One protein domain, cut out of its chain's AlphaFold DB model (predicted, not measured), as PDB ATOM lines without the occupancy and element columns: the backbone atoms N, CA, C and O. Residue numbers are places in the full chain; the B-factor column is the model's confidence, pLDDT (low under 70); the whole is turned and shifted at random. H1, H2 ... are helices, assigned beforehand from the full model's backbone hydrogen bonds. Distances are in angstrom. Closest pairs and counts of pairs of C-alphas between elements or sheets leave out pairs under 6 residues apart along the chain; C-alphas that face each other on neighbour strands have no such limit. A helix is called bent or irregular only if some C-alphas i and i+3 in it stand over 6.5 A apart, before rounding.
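This is residues 368 to 375 and 386 to 542 of the 1121 residues of the protein "S-layer homology domain-containing protein" of Cohnella sp. OV330 (UniProt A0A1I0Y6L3). The longest helix, H7, stands at one side of a cluster of crossed helices and packs on it through H5. In the core H2 and H6 cross, with H1, H4 and H5 round them; short H3 is on the side far from H7, and residues 476 to 481 stick out. The printed part has 165 residues with seven named helices, H1 to H7 in chain order, and no named strand: its class is all helix. It is compact, with a radius of gyration of the C-alphas of 17.0 A and spans of 52 by 43 by 27 A.

Start at H7, residues 509 to 532; its residues 522 to 529 touch H5, residues 456 to 473, the same way at a steep tilt of 44 degrees, the closest C-alphas being those of Ile 522 and Tyr 465, 6.2 A apart. H5 touches H2, residues 414 to 428, about perpendicular at 73 degrees, the closest C-alphas being Ala 463 and Asn 418, 5.4 A. H5 and H6, residues 482 to 499, form a helical hairpin, opposite ways at 35.4 degrees, only just steep; C-alphas 466 and 493 are closest, 6.5 A. H2 and H6 are the hubs, touching four helices each, and they touch each other at 74 degrees, about perpendicular, closest at C-alphas 421 and 493, 6.1 A. H1, residues 392 to 407, forms a helical hairpin with H2, a shallow tilt of 22 degrees, opposite ways, with C-alphas 404 and 420 closest, 4.5 A. H4, residues 441 to 452, touches H2 at C-alphas 448 and 425, the closest, 5.0 A. H3, residues 431 to 434, touches H4, closest at C-alphas 432 and 441, 6.1 A. H6 and H7 are apart. Every O i to N i+4 pair is within hydrogen-bond range in H2, H4 and H7; H1 has 10 of 12, H5 13 of 14 and H6 7 of 14, and H3 is too short for such a pair.

Find C-alpha 509 at (23.133, 34.318, -3.938); from there H7 runs 34.9 A to C-alpha 532 at (8.196, 20.543, 24.407). H6 measures 27.0 A, H5 26.3 A, H1 22.0 A, H2 21.1 A, H4 17.1 A and H3 5.7 A. H1 begins at C-alpha 392, (34.565, 53.994, 39.415). H6 is irregular, with C-alphas 493 and 496 7.0 A apart, and H1 only just, with C-alphas 401 and 404 6.8 A apart.

Look at Lys 390 and Asp 542 for the C-alphas farthest apart, 51.6 A. Residues 376 to 385 are not printed, and C-alphas 375 and 386 are 14.2 A apart across the cut. No link between helices is long. Confidence is under 70 at residues 371 to 375, 386, 439 to 440 and 474 to 488.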
ATOM      1  N   MET A 368      33.462  40.922  38.934       85.31
ATOM      2  CA  MET A 368      34.749  40.440  39.454       85.31
ATOM      3  C   MET A 368      35.524  39.599  38.429       85.31
ATOM      4  O   MET A 368      36.748  39.665  38.367       85.31
ATOM      5  N   ASN A 369      34.816  38.797  37.630       76.44
ATOM      6  CA  ASN A 369      35.401  37.801  36.730       76.44
ATOM      7  C   ASN A 369      35.624  38.302  35.297       76.44
ATOM      8  O   ASN A 369      35.968  37.497  34.422       76.44
ATOM      9  N   VAL A 370      35.432  39.594  35.017       73.38
ATOM     10  CA  VAL A 370      35.635  40.115  33.663       73.38
ATOM     11  C   VAL A 370      37.109  40.003  33.270       73.38
ATOM     12  O   VAL A 370      38.000  40.564  33.903       73.38
ATOM     13  N   LYS A 371      37.368  39.262  32.190       68.38
ATOM     14  CA  LYS A 371      38.703  39.089  31.610       68.38
ATOM     15  C   LYS A 371      38.867  40.030  30.430       68.38
ATOM     16  O   LYS A 371      38.557  39.670  29.295       68.38
ATOM     17  N   ILE A 372      39.342  41.236  30.707       59.22
ATOM     18  CA  ILE A 372      39.579  42.256  29.691       59.22
ATOM     19  C   ILE A 372      41.083  42.299  29.367       59.22
ATOM     20  O   ILE A 372      41.863  42.857  30.129       59.22
ATOM     21  N   GLY A 373      41.495  41.697  28.244       45.25
ATOM     22  CA  GLY A 373      42.866  41.802  27.719       45.25
ATOM     23  C   GLY A 373      43.838  40.682  28.131       45.25
ATOM     24  O   GLY A 373      44.376  40.665  29.231       45.25
ATOM     25  N   ASN A 374      44.066  39.757  27.192       40.53
ATOM     26  CA  ASN A 374      45.344  39.162  26.748       40.53
ATOM     27  C   ASN A 374      45.074  37.745  26.192       40.53
ATOM     28  O   ASN A 374      45.284  36.744  26.882       40.53
ATOM     29  N   PRO A 375      44.614  37.623  24.933       39.19
ATOM     30  CA  PRO A 375      44.394  36.325  24.290       39.19
ATOM     31  C   PRO A 375      45.707  35.572  23.987       39.19
ATOM     32  O   PRO A 375      45.669  34.445  23.497       39.19
ATOM     33  N   PRO A 386      44.882  39.402  37.904       63.81
ATOM     34  CA  PRO A 386      43.500  39.846  38.002       63.81
ATOM     35  C   PRO A 386      43.327  41.263  37.439       63.81
ATOM     36  O   PRO A 386      44.112  42.169  37.732       63.81
ATOM     37  N   PHE A 387      42.275  41.461  36.641       74.25
ATOM     38  CA  PHE A 387      41.931  42.770  36.093       74.25
ATOM     39  C   PHE A 387      41.706  43.781  37.227       74.25
ATOM     40  O   PHE A 387      40.973  43.503  38.170       74.25
ATOM     41  N   THR A 388      42.348  44.949  37.146       82.00
ATOM     42  CA  THR A 388      42.263  45.996  38.175       82.00
ATOM     43  C   THR A 388      41.559  47.222  37.603       82.00
ATOM     44  O   THR A 388      42.039  47.815  36.635       82.00
ATOM     45  N   TYR A 389      40.442  47.624  38.213       87.38
ATOM     46  CA  TYR A 389      39.700  48.824  37.828       87.38
ATOM     47  C   TYR A 389      40.473  50.086  38.227       87.38
ATOM     48  O   TYR A 389      40.909  50.222  39.372       87.38
ATOM     49  N   LYS A 390      40.637  51.024  37.289       84.75
ATOM     50  CA  LYS A 390      41.384  52.278  37.487       84.75
ATOM     51  C   LYS A 390      40.542  53.385  38.118       84.75
ATOM     52  O   LYS A 390      41.095  54.276  38.754       84.75
ATOM     53  N   ASN A 391      39.228  53.358  37.917       86.12
ATOM     54  CA  ASN A 391      38.284  54.344  38.438       86.12
ATOM     55  C   ASN A 391      36.877  53.726  38.568       86.12
ATOM     56  O   ASN A 391      36.619  52.631  38.062       86.12
ATOM     57  N   VAL A 392      35.965  54.430  39.246       88.06
ATOM     58  CA  VAL A 392      34.565  53.994  39.415       88.06
ATOM     59  C   VAL A 392      33.813  53.959  38.083       88.06
ATOM     60  O   VAL A 392      32.949  53.111  37.907       88.06
ATOM     61  N   GLU A 393      34.162  54.817  37.121       90.69
ATOM     62  CA  GLU A 393      33.547  54.831  35.784       90.69
ATOM     63  C   GLU A 393      33.721  53.488  35.059       90.69
ATOM     64  O   GLU A 393      32.768  52.971  34.481       90.69
ATOM     65  N   GLN A 394      34.893  52.857  35.169       90.50
ATOM     66  CA  GLN A 394      35.126  51.517  34.633       90.50
ATOM     67  C   GLN A 394      34.289  50.445  35.348       90.50
ATOM     68  O   GLN A 394      33.794  49.523  34.697       90.50
ATOM     69  N   VAL A 395      34.105  50.562  36.668       92.12
ATOM     70  CA  VAL A 395      33.240  49.650  37.439       92.12
ATOM     71  C   VAL A 395      31.778  49.827  37.023       92.12
ATOM     72  O   VAL A 395      31.089  48.839  36.781       92.12
ATOM     73  N   GLN A 396      31.323  51.076  36.888       93.44
ATOM     74  CA  GLN A 396      29.978  51.425  36.437       93.44
ATOM     75  C   GLN A 396      29.707  50.870  35.043       93.44
ATOM     76  O   GLN A 396      28.712  50.184  34.845       93.44
ATOM     77  N   TYR A 397      30.625  51.093  34.103       91.81
ATOM     78  CA  TYR A 397      30.478  50.617  32.736       91.81
ATOM     79  C   TYR A 397      30.301  49.095  32.679       91.81
ATOM     80  O   TYR A 397      29.413  48.596  31.990       91.81
ATOM     81  N   ILE A 398      31.125  48.338  33.413       88.81
ATOM     82  CA  ILE A 398      30.998  46.877  33.447       88.81
ATOM     83  C   ILE A 398      29.717  46.448  34.161       88.81
ATOM     84  O   ILE A 398      29.064  45.515  33.701       88.81
ATOM     85  N   SER A 399      29.335  47.129  35.244       90.81
ATOM     86  CA  SER A 399      28.059  46.903  35.923       90.81
ATOM     87  C   SER A 399      26.873  47.045  34.969       90.81
ATOM     88  O   SER A 399      26.029  46.149  34.917       90.81
ATOM     89  N   ASP A 400      26.830  48.128  34.194       90.12
ATOM     90  CA  ASP A 400      25.735  48.420  33.269       90.12
ATOM     91  C   ASP A 400      25.714  47.420  32.104       90.12
ATOM     92  O   ASP A 400      24.660  46.887  31.751       90.12
ATOM     93  N   LEU A 401      26.896  47.062  31.588       87.56
ATOM     94  CA  LEU A 401      27.062  46.068  30.527       87.56
ATOM     95  C   LEU A 401      26.494  44.690  30.902       87.56
ATOM     96  O   LEU A 401      25.937  43.995  30.052       87.56
ATOM     97  N   VAL A 402      26.655  44.269  32.162       85.94
ATOM     98  CA  VAL A 402      26.225  42.935  32.619       85.94
ATOM     99  C   VAL A 402      24.835  42.933  33.253       85.94
ATOM    100  O   VAL A 402      24.243  41.862  33.384       85.94
ATOM    101  N   ALA A 403      24.277  44.096  33.601       84.62
ATOM    102  CA  ALA A 403      22.960  44.205  34.226       84.62
ATOM    103  C   ALA A 403      21.840  43.620  33.350       84.62
ATOM    104  O   ALA A 403      21.065  42.787  33.822       84.62
ATOM    105  N   GLY A 404      21.793  43.998  32.068       83.06
ATOM    106  CA  GLY A 404      20.812  43.487  31.102       83.06
ATOM    107  C   GLY A 404      20.862  41.960  30.940       83.06
ATOM    108  O   GLY A 404      19.847  41.301  31.164       83.06
ATOM    109  N   PRO A 405      22.029  41.363  30.619       85.75
ATOM    110  CA  PRO A 405      22.190  39.911  30.569       85.75
ATOM    111  C   PRO A 405      21.768  39.204  31.861       85.75
ATOM    112  O   PRO A 405      21.159  38.143  31.800       85.75
ATOM    113  N   ILE A 406      22.067  39.772  33.030       81.31
ATOM    114  CA  ILE A 406      21.749  39.152  34.322       81.31
ATOM    115  C   ILE A 406      20.256  39.202  34.639       81.31
ATOM    116  O   ILE A 406      19.740  38.246  35.217       81.31
ATOM    117  N   ALA A 407      19.541  40.238  34.201       77.44
ATOM    118  CA  ALA A 407      18.084  40.285  34.307       77.44
ATOM    119  C   ALA A 407      17.402  39.108  33.573       77.44
ATOM    120  O   ALA A 407      16.356  38.631  34.012       77.44
ATOM    121  N   LEU A 408      18.041  38.551  32.532       83.38
ATOM    122  CA  LEU A 408      17.560  37.355  31.818       83.38
ATOM    123  C   LEU A 408      17.639  36.060  32.643       83.38
ATOM    124  O   LEU A 408      17.175  35.008  32.200       83.38
ATOM    125  N   LEU A 409      18.241  36.088  33.834       78.38
ATOM    126  CA  LEU A 409      18.135  34.974  34.774       78.38
ATOM    127  C   LEU A 409      16.737  34.874  35.393       78.38
ATOM    128  O   LEU A 409      16.350  33.771  35.772       78.38
ATOM    129  N   ASP A 410      16.005  35.990  35.473       76.44
ATOM    130  CA  ASP A 410      14.675  36.067  36.089       76.44
ATOM    131  C   ASP A 410      13.551  36.090  35.042       76.44
ATOM    132  O   ASP A 410      12.586  35.334  35.155       76.44
ATOM    133  N   ASP A 411      13.702  36.885  33.975       81.06
ATOM    134  CA  ASP A 411      12.729  36.967  32.880       81.06
ATOM    135  C   ASP A 411      13.392  36.828  31.503       81.06
ATOM    136  O   ASP A 411      14.210  37.646  31.090       81.06
ATOM    137  N   ARG A 412      12.985  35.796  30.758       84.88
ATOM    138  CA  ARG A 412      13.445  35.520  29.388       84.88
ATOM    139  C   ARG A 412      12.375  35.777  28.340       84.88
ATOM    140  O   ARG A 412      12.473  35.246  27.238       84.88
ATOM    141  N   SER A 413      11.347  36.553  28.664       87.62
ATOM    142  CA  SER A 413      10.368  36.983  27.674       87.62
ATOM    143  C   SER A 413      11.058  37.705  26.512       87.62
ATOM    144  O   SER A 413      12.071  38.388  26.689       87.62
ATOM    145  N   LEU A 414      10.521  37.555  25.301       90.00
ATOM    146  CA  LEU A 414      11.097  38.171  24.106       90.00
ATOM    147  C   LEU A 414      11.306  39.697  24.240       90.00
ATOM    148  O   LEU A 414      12.363  40.171  23.816       90.00
ATOM    149  N   PRO A 415      10.397  40.482  24.865       91.19
ATOM    150  CA  PRO A 415      10.642  41.900  25.128       91.19
ATOM    151  C   PRO A 415      11.882  42.154  25.994       91.19
ATOM    152  O   PRO A 415      12.671  43.045  25.678       91.19
ATOM    153  N   THR A 416      12.081  41.355  27.044       89.44
ATOM    154  CA  THR A 416      13.225  41.483  27.957       89.44
ATOM    155  C   THR A 416      14.524  41.060  27.274       89.44
ATOM    156  O   THR A 416      15.533  41.756  27.390       89.44
ATOM    157  N   VAL A 417      14.496  39.994  26.463       91.81
ATOM    158  CA  VAL A 417      15.627  39.595  25.608       91.81
ATOM    159  C   VAL A 417      16.001  40.714  24.639       91.81
ATOM    160  O   VAL A 417      17.174  41.058  24.523       91.81
ATOM    161  N   ASN A 418      15.017  41.319  23.973       93.19
ATOM    162  CA  ASN A 418      15.252  42.412  23.034       93.19
ATOM    163  C   ASN A 418      15.874  43.639  23.722       93.19
ATOM    164  O   ASN A 418      16.845  44.201  23.218       93.19
ATOM    165  N   ALA A 419      15.367  44.019  24.900       90.75
ATOM    166  CA  ALA A 419      15.932  45.110  25.690       90.75
ATOM    167  C   ALA A 419      17.379  44.820  26.127       90.75
ATOM    168  O   ALA A 419      18.236  45.696  26.034       90.75
ATOM    169  N   ALA A 420      17.672  43.584  26.547       91.19
ATOM    170  CA  ALA A 420      19.019  43.177  26.937       91.19
ATOM    171  C   ALA A 420      20.006  43.199  25.758       91.19
ATOM    172  O   ALA A 420      21.150  43.616  25.933       91.19
ATOM    173  N   ILE A 421      19.578  42.784  24.561       94.31
ATOM    174  CA  ILE A 421      20.394  42.847  23.340       94.31
ATOM    175  C   ILE A 421      20.734  44.299  22.995       94.31
ATOM    176  O   ILE A 421      21.909  44.605  22.789       94.31
ATOM    177  N   GLU A 422      19.733  45.187  22.952       92.25
ATOM    178  CA  GLU A 422      19.955  46.599  22.616       92.25
ATOM    179  C   GLU A 422      20.902  47.246  23.634       92.25
ATOM    180  O   GLU A 422      21.903  47.834  23.240       92.25
ATOM    181  N   ALA A 423      20.666  47.024  24.933       90.69
ATOM    182  CA  ALA A 423      21.536  47.537  25.986       90.69
ATOM    183  C   ALA A 423      22.984  47.044  25.826       90.69
ATOM    184  O   ALA A 423      23.914  47.845  25.900       90.69
ATOM    185  N   VAL A 424      23.202  45.750  25.562       91.50
ATOM    186  CA  VAL A 424      24.553  45.204  25.364       91.50
ATOM    187  C   VAL A 424      25.249  45.856  24.171       91.50
ATOM    188  O   VAL A 424      26.395  46.283  24.310       91.50
ATOM    189  N   PHE A 425      24.583  45.952  23.017       93.81
ATOM    190  CA  PHE A 425      25.196  46.515  21.812       93.81
ATOM    191  C   PHE A 425      25.410  48.031  21.882       93.81
ATOM    192  O   PHE A 425      26.426  48.513  21.380       93.81
ATOM    193  N   GLU A 426      24.542  48.774  22.574       91.44
ATOM    194  CA  GLU A 426      24.761  50.194  22.867       91.44
ATOM    195  C   GLU A 426      25.983  50.411  23.769       91.44
ATOM    196  O   GLU A 426      26.797  51.303  23.514       91.44
ATOM    197  N   HIS A 427      26.152  49.579  24.802       89.69
ATOM    198  CA  HIS A 427      27.295  49.696  25.705       89.69
ATOM    199  C   HIS A 427      28.588  49.321  24.982       89.69
ATOM    200  O   HIS A 427      29.505  50.139  24.930       89.69
ATOM    201  N   VAL A 428      28.658  48.140  24.349       89.19
ATOM    202  CA  VAL A 428      29.899  47.664  23.709       89.19
ATOM    203  C   VAL A 428      30.391  48.536  22.551       89.19
ATOM    204  O   VAL A 428      31.584  48.504  22.250       89.19
ATOM    205  N   ALA A 429      29.525  49.353  21.942       89.06
ATOM    206  CA  ALA A 429      29.920  50.346  20.941       89.06
ATOM    207  C   ALA A 429      30.891  51.407  21.487       89.06
ATOM    208  O   ALA A 429      31.649  51.989  20.719       89.06
ATOM    209  N   ASN A 430      30.879  51.643  22.803       87.12
ATOM    210  CA  ASN A 430      31.693  52.656  23.475       87.12
ATOM    211  C   ASN A 430      32.816  52.037  24.326       87.12
ATOM    212  O   ASN A 430      33.382  52.705  25.193       87.12
ATOM    213  N   PHE A 431      33.144  50.761  24.112       86.44
ATOM    214  CA  PHE A 431      34.075  50.024  24.969       86.44
ATOM    215  C   PHE A 431      35.486  50.626  25.004       86.44
ATOM    216  O   PHE A 431      36.095  50.711  26.071       86.44
ATOM    217  N   ASP A 432      36.000  51.080  23.863       84.75
ATOM    218  CA  ASP A 432      37.322  51.705  23.742       84.75
ATOM    219  C   ASP A 432      37.420  53.062  24.451       84.75
ATOM    220  O   ASP A 432      38.507  53.454  24.874       84.75
ATOM    221  N   THR A 433      36.298  53.764  24.631       86.06
ATOM    222  CA  THR A 433      36.272  55.054  25.335       86.06
ATOM    223  C   THR A 433      36.581  54.904  26.825       86.06
ATOM    224  O   THR A 433      37.297  55.731  27.392       86.06
ATOM    225  N   VAL A 434      36.103  53.820  27.443       86.12
ATOM    226  CA  VAL A 434      36.272  53.531  28.878       86.12
ATOM    227  C   VAL A 434      37.480  52.619  29.136       86.12
ATOM    228  O   VAL A 434      38.153  52.725  30.168       86.12
ATOM    229  N   PHE A 435      37.807  51.755  28.170       85.06
ATOM    230  CA  PHE A 435      38.928  50.816  28.225       85.06
ATOM    231  C   PHE A 435      39.883  50.957  27.020       85.06
ATOM    232  O   PHE A 435      40.058  50.005  26.255       85.06
ATOM    233  N   PRO A 436      40.571  52.106  26.862       80.12
ATOM    234  CA  PRO A 436      41.422  52.372  25.695       80.12
ATOM    235  C   PRO A 436      42.683  51.498  25.627       80.12
ATOM    236  O   PRO A 436      43.243  51.294  24.552       80.12
ATOM    237  N   ASP A 437      43.138  50.969  26.765       74.88
ATOM    238  CA  ASP A 437      44.382  50.191  26.868       74.88
ATOM    239  C   ASP A 437      44.181  48.683  26.619       74.88
ATOM    240  O   ASP A 437      45.100  47.884  26.811       74.88
ATOM    241  N   VAL A 438      42.970  48.267  26.240       71.62
ATOM    242  CA  VAL A 438      42.603  46.854  26.121       71.62
ATOM    243  C   VAL A 438      42.805  46.354  24.699       71.62
ATOM    244  O   VAL A 438      42.087  46.718  23.767       71.62
ATOM    245  N   GLU A 439      43.743  45.424  24.544       65.94
ATOM    246  CA  GLU A 439      43.969  44.729  23.280       65.94
ATOM    247  C   GLU A 439      42.774  43.819  22.929       65.94
ATOM    248  O   GLU A 439      42.350  42.985  23.733       65.94
ATOM    249  N   GLY A 440      42.229  43.976  21.717       65.44
ATOM    250  CA  GLY A 440      41.065  43.220  21.232       65.44
ATOM    251  C   GLY A 440      39.709  43.923  21.387       65.44
ATOM    252  O   GLY A 440      38.700  43.355  20.968       65.44
ATOM    253  N   ALA A 441      39.674  45.156  21.910       71.31
ATOM    254  CA  ALA A 441      38.453  45.966  22.015       71.31
ATOM    255  C   ALA A 441      37.739  46.187  20.661       71.31
ATOM    256  O   ALA A 441      36.512  46.240  20.610       71.31
ATOM    257  N   GLU A 442      38.491  46.219  19.552       79.00
ATOM    258  CA  GLU A 442      37.960  46.391  18.188       79.00
ATOM    259  C   GLU A 442      36.897  45.348  17.811       79.00
ATOM    260  O   GLU A 442      35.968  45.658  17.067       79.00
ATOM    261  N   MET A 443      37.000  44.119  18.329       82.88
ATOM    262  CA  MET A 443      36.025  43.062  18.047       82.88
ATOM    263  C   MET A 443      34.630  43.435  18.562       82.88
ATOM    264  O   MET A 443      33.640  43.200  17.876       82.88
ATOM    265  N   PHE A 444      34.542  44.024  19.755       83.19
ATOM    266  CA  PHE A 444      33.266  44.404  20.361       83.19
ATOM    267  C   PHE A 444      32.584  45.534  19.585       83.19
ATOM    268  O   PHE A 444      31.386  45.457  19.324       83.19
ATOM    269  N   ILE A 445      33.369  46.512  19.132       86.56
ATOM    270  CA  ILE A 445      32.890  47.623  18.302       86.56
ATOM    271  C   ILE A 445      32.387  47.102  16.953       86.56
ATOM    272  O   ILE A 445      31.289  47.450  16.534       86.56
ATOM    273  N   GLN A 446      33.123  46.190  16.306       89.31
ATOM    274  CA  GLN A 446      32.691  45.583  15.040       89.31
ATOM    275  C   GLN A 446      31.363  44.826  15.173       89.31
ATOM    276  O   GLN A 446      30.538  44.864  14.260       89.31
ATOM    277  N   LEU A 447      31.143  44.143  16.300       91.44
ATOM    278  CA  LEU A 447      29.882  43.453  16.570       91.44
ATOM    279  C   LEU A 447      28.736  44.442  16.822       91.44
ATOM    280  O   LEU A 447      27.631  44.216  16.328       91.44
ATOM    281  N   ALA A 448      29.000  45.548  17.522       92.62
ATOM    282  CA  ALA A 448      28.034  46.625  17.713       92.62
ATOM    283  C   ALA A 448      27.656  47.305  16.395       92.62
ATOM    284  O   ALA A 448      26.473  47.452  16.102       92.62
ATOM    285  N   ASP A 449      28.634  47.642  15.553       93.06
ATOM    286  CA  ASP A 449      28.396  48.210  14.223       93.06
ATOM    287  C   ASP A 449      27.574  47.259  13.346       93.06
ATOM    288  O   ASP A 449      26.631  47.684  12.672       93.06
ATOM    289  N   ALA A 450      27.885  45.958  13.387       94.00
ATOM    290  CA  ALA A 450      27.112  44.946  12.678       94.00
ATOM    291  C   ALA A 450      25.648  44.930  13.148       94.00
ATOM    292  O   ALA A 450      24.747  44.939  12.310       94.00
ATOM    293  N   TYR A 451      25.399  44.971  14.460       96.25
ATOM    294  CA  TYR A 451      24.045  45.004  15.016       96.25
ATOM    295  C   TYR A 451      23.301  46.309  14.690       96.25
ATOM    296  O   TYR A 451      22.148  46.275  14.262       96.25
ATOM    297  N   HIS A 452      23.956  47.465  14.815       95.44
ATOM    298  CA  HIS A 452      23.368  48.766  14.487       95.44
ATOM    299  C   HIS A 452      23.069  48.933  12.991       95.44
ATOM    300  O   HIS A 452      22.194  49.717  12.627       95.44
ATOM    301  N   SER A 453      23.757  48.185  12.123       94.25
ATOM    302  CA  SER A 453      23.477  48.158  10.684       94.25
ATOM    303  C   SER A 453      22.234  47.343  10.299       94.25
ATOM    304  O   SER A 453      21.768  47.452   9.162       94.25
ATOM    305  N   LEU A 454      21.685  46.539  11.220       96.06
ATOM    306  CA  LEU A 454      20.497  45.727  10.967       96.06
ATOM    307  C   LEU A 454      19.237  46.588  10.820       96.06
ATOM    308  O   LEU A 454      19.008  47.550  11.554       96.06
ATOM    309  N   THR A 455      18.360  46.181   9.904       96.31
ATOM    310  CA  THR A 455      17.002  46.733   9.799       96.31
ATOM    311  C   THR A 455      16.140  46.333  11.011       96.31
ATOM    312  O   THR A 455      16.444  45.336  11.671       96.31
ATOM    313  N   PRO A 456      15.022  47.033  11.305       95.69
ATOM    314  CA  PRO A 456      14.125  46.655  12.405       95.69
ATOM    315  C   PRO A 456      13.637  45.197  12.345       95.69
ATOM    316  O   PRO A 456      13.553  44.532  13.375       95.69
ATOM    317  N   LEU A 457      13.377  44.680  11.138       96.00
ATOM    318  CA  LEU A 457      13.051  43.271  10.905       96.00
ATOM    319  C   LEU A 457      14.213  42.339  11.273       96.00
ATOM    320  O   LEU A 457      14.023  41.299  11.890       96.00
ATOM    321  N   GLU A 458      15.435  42.679  10.885       97.19
ATOM    322  CA  GLU A 458      16.595  41.835  11.177       97.19
ATOM    323  C   GLU A 458      16.945  41.837  12.664       97.19
ATOM    324  O   GLU A 458      17.305  40.786  13.192       97.19
ATOM    325  N   LYS A 459      16.763  42.972  13.355       96.69
ATOM    326  CA  LYS A 459      16.861  43.039  14.817       96.69
ATOM    327  C   LYS A 459      15.828  42.132  15.492       96.69
ATOM    328  O   LYS A 459      16.189  41.399  16.408       96.69
ATOM    329  N   SER A 460      14.578  42.102  15.015       95.31
ATOM    330  CA  SER A 460      13.557  41.207  15.585       95.31
ATOM    331  C   SER A 460      13.845  39.726  15.310       95.31
ATOM    332  O   SER A 460      13.676  38.898  16.204       95.31
ATOM    333  N   ILE A 461      14.363  39.385  14.122       96.62
ATOM    334  CA  ILE A 461      14.837  38.028  13.800       96.62
ATOM    335  C   ILE A 461      15.991  37.627  14.727       96.62
ATOM    336  O   ILE A 461      16.001  36.509  15.245       96.62
ATOM    337  N   TYR A 462      16.953  38.528  14.956       97.12
ATOM    338  CA  TYR A 462      18.066  38.288  15.871       97.12
ATOM    339  C   TYR A 462      17.572  38.064  17.304       97.12
ATOM    340  O   TYR A 462      17.917  37.057  17.918       97.12
ATOM    341  N   ALA A 463      16.702  38.941  17.811       95.75
ATOM    342  CA  ALA A 463      16.126  38.820  19.146       95.75
ATOM    343  C   ALA A 463      15.369  37.500  19.336       95.75
ATOM    344  O   ALA A 463      15.569  36.818  20.340       95.75
ATOM    345  N   TYR A 464      14.569  37.088  18.348       95.62
ATOM    346  CA  TYR A 464      13.857  35.813  18.400       95.62
ATOM    347  C   TYR A 464      14.816  34.613  18.368       95.62
ATOM    348  O   TYR A 464      14.655  33.666  19.134       95.62
ATOM    349  N   TYR A 465      15.868  34.660  17.544       94.75
ATOM    350  CA  TYR A 465      16.907  33.626  17.531       94.75
ATOM    351  C   TYR A 465      17.594  33.478  18.898       94.75
ATOM    352  O   TYR A 465      17.753  32.361  19.397       94.75
ATOM    353  N   ILE A 466      17.957  34.598  19.527       93.19
ATOM    354  CA  ILE A 466      18.556  34.613  20.864       93.19
ATOM    355  C   ILE A 466      17.578  34.102  21.926       93.19
ATOM    356  O   ILE A 466      17.966  33.299  22.772       93.19
ATOM    357  N   TYR A 467      16.309  34.501  21.863       92.50
ATOM    358  CA  TYR A 467      15.254  34.006  22.748       92.50
ATOM    359  C   TYR A 467      15.140  32.472  22.712       92.50
ATOM    360  O   TYR A 467      15.139  31.813  23.759       92.50
ATOM    361  N   LEU A 468      15.139  31.876  21.514       90.38
ATOM    362  CA  LEU A 468      15.156  30.420  21.375       90.38
ATOM    363  C   LEU A 468      16.443  29.809  21.945       90.38
ATOM    364  O   LEU A 468      16.371  28.825  22.684       90.38
ATOM    365  N   ALA A 469      17.612  30.394  21.658       87.69
ATOM    366  CA  ALA A 469      18.892  29.913  22.181       87.69
ATOM    367  C   ALA A 469      18.915  29.905  23.720       87.69
ATOM    368  O   ALA A 469      19.312  28.908  24.325       87.69
ATOM    369  N   LEU A 470      18.409  30.957  24.363       84.75
ATOM    370  CA  LEU A 470      18.280  31.040  25.820       84.75
ATOM    371  C   LEU A 470      17.303  29.993  26.377       84.75
ATOM    372  O   LEU A 470      17.582  29.378  27.402       84.75
ATOM    373  N   THR A 471      16.202  29.723  25.678       81.50
ATOM    374  CA  THR A 471      15.221  28.692  26.072       81.50
ATOM    375  C   THR A 471      15.821  27.280  26.030       81.50
ATOM    376  O   THR A 471      15.469  26.407  26.830       81.50
ATOM    377  N   THR A 472      16.776  27.027  25.125       76.38
ATOM    378  CA  THR A 472      17.483  25.733  25.101       76.38
ATOM    379  C   THR A 472      18.359  25.507  26.337       76.38
ATOM    380  O   THR A 472      18.593  24.351  26.692       76.38
ATOM    381  N   LEU A 473      18.796  26.569  27.030       70.62
ATOM    382  CA  LEU A 473      19.605  26.442  28.246       70.62
ATOM    383  C   LEU A 473      18.819  25.869  29.429       70.62
ATOM    384  O   LEU A 473      19.396  25.134  30.225       70.62
ATOM    385  N   ASP A 474      17.510  26.119  29.518       62.22
ATOM    386  CA  ASP A 474      16.657  25.556  30.583       62.22
ATOM    387  C   ASP A 474      16.521  24.029  30.499       62.22
ATOM    388  O   ASP A 474      16.107  23.373  31.452       62.22
ATOM    389  N   HIS A 475      16.909  23.450  29.361       53.56
ATOM    390  CA  HIS A 475      16.901  22.013  29.105       53.56
ATOM    391  C   HIS A 475      18.291  21.372  29.284       53.56
ATOM    392  O   HIS A 475      18.473  20.192  28.965       53.56
ATOM    393  N   ALA A 476      19.282  22.120  29.789       48.28
ATOM    394  CA  ALA A 476      20.577  21.568  30.171       48.28
ATOM    395  C   ALA A 476      20.409  20.580  31.349       48.28
ATOM    396  O   ALA A 476      19.605  20.822  32.251       48.28
ATOM    397  N   PRO A 477      21.124  19.438  31.360       42.62
ATOM    398  CA  PRO A 477      20.958  18.423  32.397       42.62
ATOM    399  C   PRO A 477      21.201  18.998  33.802       42.62
ATOM    400  O   PRO A 477      22.190  19.701  34.018       42.62
ATOM    401  N   GLU A 478      20.313  18.663  34.751       39.59
ATOM    402  CA  GLU A 478      20.386  19.055  36.169       39.59
ATOM    403  C   GLU A 478      21.817  18.887  36.713       39.59
ATOM    404  O   GLU A 478      22.312  17.768  36.870       39.59
ATOM    405  N   GLY A 479      22.493  20.009  36.986       44.81
ATOM    406  CA  GLY A 479      23.849  20.016  37.541       44.81
ATOM    407  C   GLY A 479      24.772  21.136  37.056       44.81
ATOM    408  O   GLY A 479      25.796  21.361  37.696       44.81
ATOM    409  N   GLN A 480      24.438  21.861  35.981       48.56
ATOM    410  CA  GLN A 480      25.107  23.130  35.661       48.56
ATOM    411  C   GLN A 480      24.473  24.247  36.491       48.56
ATOM    412  O   GLN A 480      23.300  24.570  36.322       48.56
ATOM    413  N   GLN A 481      25.221  24.770  37.464       49.97
ATOM    414  CA  GLN A 481      24.731  25.819  38.351       49.97
ATOM    415  C   GLN A 481      24.485  27.100  37.549       49.97
ATOM    416  O   GLN A 481      25.340  27.524  36.777       49.97
ATOM    417  N   ILE A 482      23.337  27.733  37.795       47.47
ATOM    418  CA  ILE A 482      22.943  29.054  37.274       47.47
ATOM    419  C   ILE A 482      24.056  30.106  37.488       47.47
ATOM    420  O   ILE A 482      24.185  31.053  36.719       47.47
ATOM    421  N   GLU A 483      24.915  29.894  38.489       44.53
ATOM    422  CA  GLU A 483      26.043  30.755  38.850       44.53
ATOM    423  C   GLU A 483      27.166  30.833  37.790       44.53
ATOM    424  O   GLU A 483      27.821  31.868  37.712       44.53
ATOM    425  N   ASP A 484      27.338  29.819  36.926       53.28
ATOM    426  CA  ASP A 484      28.303  29.830  35.801       53.28
ATOM    427  C   ASP A 484      27.695  30.386  34.491       53.28
ATOM    428  O   ASP A 484      28.378  30.509  33.470       53.28
ATOM    429  N   VAL A 485      26.397  30.721  34.493       56.84
ATOM    430  CA  VAL A 485      25.635  31.044  33.276       56.84
ATOM    431  C   VAL A 485      25.751  32.521  32.891       56.84
ATOM    432  O   VAL A 485      25.720  32.817  31.704       56.84
ATOM    433  N   ALA A 486      25.970  33.448  33.830       57.12
ATOM    434  CA  ALA A 486      25.971  34.895  33.550       57.12
ATOM    435  C   ALA A 486      27.043  35.335  32.528       57.12
ATOM    436  O   ALA A 486      26.738  36.064  31.582       57.12
ATOM    437  N   GLY A 487      28.274  34.818  32.637       59.06
ATOM    438  CA  GLY A 487      29.307  35.020  31.610       59.06
ATOM    439  C   GLY A 487      28.946  34.366  30.267       59.06
ATOM    440  O   GLY A 487      29.266  34.892  29.200       59.06
ATOM    441  N   GLY A 488      28.210  33.251  30.318       68.81
ATOM    442  CA  GLY A 488      27.598  32.601  29.161       68.81
ATOM    443  C   GLY A 488      26.532  33.467  28.484       68.81
ATOM    444  O   GLY A 488      26.546  33.572  27.260       68.81
ATOM    445  N   LEU A 489      25.665  34.143  29.246       77.25
ATOM    446  CA  LEU A 489      24.592  34.996  28.716       77.25
ATOM    447  C   LEU A 489      25.160  36.117  27.857       77.25
ATOM    448  O   LEU A 489      24.732  36.271  26.720       77.25
ATOM    449  N   PHE A 490      26.186  36.819  28.340       77.69
ATOM    450  CA  PHE A 490      26.855  37.847  27.542       77.69
ATOM    451  C   PHE A 490      27.356  37.293  26.197       77.69
ATOM    452  O   PHE A 490      27.084  37.862  25.141       77.69
ATOM    453  N   SER A 491      28.021  36.131  26.207       77.56
ATOM    454  CA  SER A 491      28.476  35.499  24.963       77.56
ATOM    455  C   SER A 491      27.333  35.042  24.051       77.56
ATOM    456  O   SER A 491      27.467  35.147  22.835       77.56
ATOM    457  N   ILE A 492      26.208  34.583  24.609       84.81
ATOM    458  CA  ILE A 492      25.027  34.170  23.842       84.81
ATOM    459  C   ILE A 492      24.396  35.372  23.147       84.81
ATOM    460  O   ILE A 492      24.050  35.262  21.978       84.81
ATOM    461  N   LEU A 493      24.289  36.514  23.829       88.50
ATOM    462  CA  LEU A 493      23.725  37.733  23.249       88.50
ATOM    463  C   LEU A 493      24.618  38.326  22.152       88.50
ATOM    464  O   LEU A 493      24.104  38.868  21.176       88.50
ATOM    465  N   LEU A 494      25.943  38.234  22.303       86.38
ATOM    466  CA  LEU A 494      26.900  38.977  21.478       86.38
ATOM    467  C   LEU A 494      27.496  38.158  20.321       86.38
ATOM    468  O   LEU A 494      27.556  38.626  19.186       86.38
ATOM    469  N   MET A 495      27.966  36.936  20.588       85.75
ATOM    470  CA  MET A 495      28.777  36.169  19.631       85.75
ATOM    471  C   MET A 495      28.041  35.761  18.349       85.75
ATOM    472  O   MET A 495      28.685  35.742  17.295       85.75
ATOM    473  N   PRO A 496      26.730  35.447  18.364       91.69
ATOM    474  CA  PRO A 496      26.034  35.101  17.132       91.69
ATOM    475  C   PRO A 496      26.027  36.213  16.078       91.69
ATOM    476  O   PRO A 496      26.015  35.895  14.887       91.69
ATOM    477  N   MET A 497      26.132  37.491  16.474       94.19
ATOM    478  CA  MET A 497      26.237  38.607  15.523       94.19
ATOM    479  C   MET A 497      27.449  38.506  14.596       94.19
ATOM    480  O   MET A 497      27.364  38.947  13.452       94.19
ATOM    481  N   ALA A 498      28.546  37.872  15.030       89.38
ATOM    482  CA  ALA A 498      29.768  37.747  14.230       89.38
ATOM    483  C   ALA A 498      29.528  37.082  12.866       89.38
ATOM    484  O   ALA A 498      30.256  37.337  11.909       89.38
ATOM    485  N   ASN A 499      28.517  36.211  12.785       88.94
ATOM    486  CA  ASN A 499      28.178  35.466  11.581       88.94
ATOM    487  C   ASN A 499      26.694  35.588  11.220       88.94
ATOM    488  O   ASN A 499      26.192  34.712  10.519       88.94
ATOM    489  N   PHE A 500      25.981  36.613  11.696       95.88
ATOM    490  CA  PHE A 500      24.548  36.752  11.442       95.88
ATOM    491  C   PHE A 500      24.277  37.127   9.969       95.88
ATOM    492  O   PHE A 500      24.646  38.222   9.532       95.88
ATOM    493  N   PRO A 501      23.647  36.246   9.167       95.56
ATOM    494  CA  PRO A 501      23.392  36.511   7.756       95.56
ATOM    495  C   PRO A 501      22.146  37.393   7.567       95.56
ATOM    496  O   PRO A 501      21.034  36.904   7.379       95.56
ATOM    497  N   ALA A 502      22.351  38.707   7.593       95.69
ATOM    498  CA  ALA A 502      21.324  39.724   7.376       95.69
ATOM    499  C   ALA A 502      20.674  39.622   5.971       95.69
ATOM    500  O   ALA A 502      21.335  39.790   4.940       95.69
ATOM    501  N   ILE A 503      19.365  39.342   5.922       96.88
ATOM    502  CA  ILE A 503      18.607  39.093   4.682       96.88
ATOM    503  C   ILE A 503      18.468  40.334   3.782       96.88
ATOM    504  O   ILE A 503      18.504  40.226   2.553       96.88
ATOM    505  N   ASN A 504      18.348  41.527   4.364       96.81
ATOM    506  CA  ASN A 504      18.235  42.799   3.649       96.81
ATOM    507  C   ASN A 504      19.593  43.321   3.176       96.81
ATOM    508  O   ASN A 504      19.658  44.005   2.154       96.81
ATOM    509  N   SER A 505      20.676  42.913   3.838       91.81
ATOM    510  CA  SER A 505      22.050  43.237   3.429       91.81
ATOM    511  C   SER A 505      22.651  42.239   2.431       91.81
ATOM    512  O   SER A 505      23.709  42.495   1.856       91.81
ATOM    513  N   ALA A 506      21.986  41.107   2.174       95.25
ATOM    514  CA  ALA A 506      22.444  40.136   1.185       95.25
ATOM    515  C   ALA A 506      22.531  40.766  -0.220       95.25
ATOM    516  O   ALA A 506      21.567  41.345  -0.724       95.25
ATOM    517  N   SER A 507      23.687  40.636  -0.864       93.75
ATOM    518  CA  SER A 507      23.991  41.196  -2.193       93.75
ATOM    519  C   SER A 507      24.354  40.130  -3.232       93.75
ATOM    520  O   SER A 507      24.475  40.426  -4.419       93.75
ATOM    521  N   ALA A 508      24.517  38.885  -2.785       95.50
ATOM    522  CA  ALA A 508      24.867  37.739  -3.606       95.50
ATOM    523  C   ALA A 508      24.046  36.513  -3.195       95.50
ATOM    524  O   ALA A 508      23.640  36.394  -2.035       95.50
ATOM    525  N   THR A 509      23.870  35.576  -4.128       95.06
ATOM    526  CA  THR A 509      23.133  34.318  -3.938       95.06
ATOM    527  C   THR A 509      23.571  33.593  -2.671       95.06
ATOM    528  O   THR A 509      22.736  33.218  -1.863       95.06
ATOM    529  N   THR A 510      24.883  33.482  -2.432       95.50
ATOM    530  CA  THR A 510      25.450  32.795  -1.259       95.50
ATOM    531  C   THR A 510      25.069  33.446   0.071       95.50
ATOM    532  O   THR A 510      24.817  32.740   1.044       95.50
ATOM    533  N   GLN A 511      24.997  34.779   0.120       95.50
ATOM    534  CA  GLN A 511      24.577  35.522   1.313       95.50
ATOM    535  C   GLN A 511      23.075  35.354   1.561       95.50
ATOM    536  O   GLN A 511      22.669  35.113   2.694       95.50
ATOM    537  N   MET A 512      22.260  35.407   0.501       97.56
ATOM    538  CA  MET A 512      20.820  35.160   0.604       97.56
ATOM    539  C   MET A 512      20.531  33.711   1.016       97.56
ATOM    540  O   MET A 512      19.688  33.471   1.873       97.56
ATOM    541  N   SER A 513      21.280  32.741   0.483       95.00
ATOM    542  CA  SER A 513      21.182  31.344   0.910       95.00
ATOM    543  C   SER A 513      21.514  31.179   2.394       95.00
ATOM    544  O   SER A 513      20.798  30.468   3.089       95.00
ATOM    545  N   ALA A 514      22.561  31.844   2.898       95.56
ATOM    546  CA  ALA A 514      22.896  31.810   4.323       95.56
ATOM    547  C   ALA A 514      21.768  32.403   5.191       95.56
ATOM    548  O   ALA A 514      21.426  31.828   6.223       95.56
ATOM    549  N   ALA A 515      21.141  33.497   4.745       97.12
ATOM    550  CA  ALA A 515      20.002  34.104   5.431       97.12
ATOM    551  C   ALA A 515      18.783  33.163   5.467       97.12
ATOM    552  O   ALA A 515      18.200  32.935   6.526       97.12
ATOM    553  N   LEU A 516      18.438  32.537   4.336       96.12
ATOM    554  CA  LEU A 516      17.354  31.549   4.261       96.12
ATOM    555  C   LEU A 516      17.633  30.308   5.126       96.12
ATOM    556  O   LEU A 516      16.713  29.767   5.741       96.12
ATOM    557  N   GLN A 517      18.891  29.868   5.218       93.75
ATOM    558  CA  GLN A 517      19.294  28.765   6.094       93.75
ATOM    559  C   GLN A 517      19.151  29.122   7.575       93.75
ATOM    560  O   GLN A 517      18.683  28.285   8.348       93.75
ATOM    561  N   LEU A 518      19.502  30.351   7.970       95.31
ATOM    562  CA  LEU A 518      19.263  30.834   9.330       95.31
ATOM    563  C   LEU A 518      17.767  30.808   9.659       95.31
ATOM    564  O   LEU A 518      17.382  30.210  10.659       95.31
ATOM    565  N   LEU A 519      16.927  31.402   8.804       96.56
ATOM    566  CA  LEU A 519      15.475  31.456   9.006       96.56
ATOM    567  C   LEU A 519      14.855  30.056   9.084       96.56
ATOM    568  O   LEU A 519      14.014  29.791   9.941       96.56
ATOM    569  N   GLN A 520      15.322  29.127   8.244       93.75
ATOM    570  CA  GLN A 520      14.922  27.725   8.321       93.75
ATOM    571  C   GLN A 520      15.351  27.080   9.651       93.75
ATOM    572  O   GLN A 520      14.604  26.291  10.233       93.75
ATOM    573  N   GLY A 521      16.561  27.380  10.127       93.25
ATOM    574  CA  GLY A 521      17.065  26.908  11.416       93.25
ATOM    575  C   GLY A 521      16.230  27.419  12.588       93.25
ATOM    576  O   GLY A 521      15.867  26.627  13.458       93.25
ATOM    577  N   ILE A 522      15.872  28.707  12.567       94.75
ATOM    578  CA  ILE A 522      14.988  29.343  13.552       94.75
ATOM    579  C   ILE A 522      13.628  28.645  13.569       94.75
ATOM    580  O   ILE A 522      13.205  28.200  14.632       94.75
ATOM    581  N   GLN A 523      12.992  28.449  12.406       93.81
ATOM    582  CA  GLN A 523      11.710  27.743  12.314       93.81
ATOM    583  C   GLN A 523      11.787  26.343  12.942       93.81
ATOM    584  O   GLN A 523      10.969  25.991  13.789       93.81
ATOM    585  N   LYS A 524      12.801  25.547  12.574       91.50
ATOM    586  CA  LYS A 524      12.983  24.189  13.115       91.50
ATOM    587  C   LYS A 524      13.190  24.195  14.630       91.50
ATOM    588  O   LYS A 524      12.669  23.319  15.320       91.50
ATOM    589  N   MET A 525      13.958  25.154  15.147       91.56
ATOM    590  CA  MET A 525      14.203  25.297  16.582       91.56
ATOM    591  C   MET A 525      12.929  25.717  17.327       91.56
ATOM    592  O   MET A 525      12.606  25.105  18.345       91.56
ATOM    593  N   ALA A 526      12.173  26.682  16.797       91.94
ATOM    594  CA  ALA A 526      10.897  27.130  17.350       91.94
ATOM    595  C   ALA A 526       9.868  25.989  17.396       91.94
ATOM    596  O   ALA A 526       9.272  25.732  18.439       91.94
ATOM    597  N   GLU A 527       9.712  25.243  16.298       90.44
ATOM    598  CA  GLU A 527       8.815  24.084  16.220       90.44
ATOM    599  C   GLU A 527       9.199  22.989  17.229       90.44
ATOM    600  O   GLU A 527       8.330  22.439  17.908       90.44
ATOM    601  N   ALA A 528      10.495  22.677  17.353       88.94
ATOM    602  CA  ALA A 528      10.986  21.664  18.287       88.94
ATOM    603  C   ALA A 528      10.772  22.072  19.753       88.94
ATOM    604  O   ALA A 528      10.303  21.262  20.553       88.94
ATOM    605  N   LEU A 529      11.080  23.324  20.102       89.06
ATOM    606  CA  LEU A 529      10.873  23.846  21.453       89.06
ATOM    607  C   LEU A 529       9.390  23.949  21.793       89.06
ATOM    608  O   LEU A 529       8.997  23.564  22.890       89.06
ATOM    609  N   ARG A 530       8.543  24.358  20.847       88.56
ATOM    610  CA  ARG A 530       7.095  24.432  21.056       88.56
ATOM    611  C   ARG A 530       6.442  23.069  21.278       88.56
ATOM    612  O   ARG A 530       5.488  22.958  22.046       88.56
ATOM    613  N   GLN A 531       6.956  22.013  20.643       85.38
ATOM    614  CA  GLN A 531       6.512  20.647  20.940       85.38
ATOM    615  C   GLN A 531       6.783  20.254  22.400       85.38
ATOM    616  O   GLN A 531       6.007  19.486  22.969       85.38
ATOM    617  N   ALA A 532       7.862  20.767  23.002       83.19
ATOM    618  CA  ALA A 532       8.196  20.543  24.407       83.19
ATOM    619  C   ALA A 532       7.467  21.514  25.356       83.19
ATOM    620  O   ALA A 532       7.049  21.104  26.437       83.19
ATOM    621  N   ASN A 533       7.283  22.770  24.941       82.19
ATOM    622  CA  ASN A 533       6.642  23.836  25.702       82.19
ATOM    623  C   ASN A 533       5.712  24.686  24.802       82.19
ATOM    624  O   ASN A 533       6.199  25.544  24.065       82.19
ATOM    625  N   PRO A 534       4.380  24.505  24.879       84.62
ATOM    626  CA  PRO A 534       3.422  25.259  24.068       84.62
ATOM    627  C   PRO A 534       3.450  26.783  24.255       84.62
ATOM    628  O   PRO A 534       3.004  27.484  23.352       84.62
ATOM    629  N   ASP A 535       3.982  27.282  25.378       82.50
ATOM    630  CA  ASP A 535       4.052  28.719  25.695       82.50
ATOM    631  C   ASP A 535       5.161  29.455  24.904       82.50
ATOM    632  O   ASP A 535       5.197  30.681  24.865       82.50
ATOM    633  N   ILE A 536       6.013  28.684  24.210       84.81
ATOM    634  CA  ILE A 536       6.563  28.971  22.875       84.81
ATOM    635  C   ILE A 536       5.967  30.164  22.088       84.81
ATOM    636  O   ILE A 536       4.915  29.943  21.486       84.81
ATOM    637  N   GLU A 537       6.563  31.363  22.013       84.56
ATOM    638  CA  GLU A 537       6.053  32.440  21.133       84.56
ATOM    639  C   GLU A 537       6.048  32.008  19.651       84.56
ATOM    640  O   GLU A 537       6.915  31.245  19.221       84.56
ATOM    641  N   ASP A 538       5.051  32.454  18.878       84.00
ATOM    642  CA  ASP A 538       4.855  32.057  17.476       84.00
ATOM    643  C   ASP A 538       5.996  32.517  16.557       84.00
ATOM    644  O   ASP A 538       6.537  33.610  16.702       84.00
ATOM    645  N   TRP A 539       6.345  31.670  15.584       90.88
ATOM    646  CA  TRP A 539       7.223  32.025  14.468       90.88
ATOM    647  C   TRP A 539       6.385  32.085  13.192       90.88
ATOM    648  O   TRP A 539       5.969  31.050  12.668       90.88
ATOM    649  N   ASP A 540       6.135  33.298  12.698       88.81
ATOM    650  CA  ASP A 540       5.147  33.566  11.641       88.81
ATOM    651  C   ASP A 540       5.626  33.243  10.210       88.81
ATOM    652  O   ASP A 540       4.888  33.451   9.244       88.81
ATOM    653  N   LEU A 541       6.855  32.742  10.049       93.75
ATOM    654  CA  LEU A 541       7.435  32.399   8.750       93.75
ATOM    655  C   LEU A 541       7.447  30.877   8.536       93.75
ATOM    656  O   LEU A 541       8.092  30.138   9.280       93.75
ATOM    657  N   ASP A 542       6.795  30.416   7.468       92.94
ATOM    658  CA  ASP A 542       6.739  29.015   7.054       92.94
ATOM    659  C   ASP A 542       7.580  28.752   5.794       92.94
ATOM    660  O   ASP A 542       7.165  28.975   4.651       92.94
TER     661      ASP A 542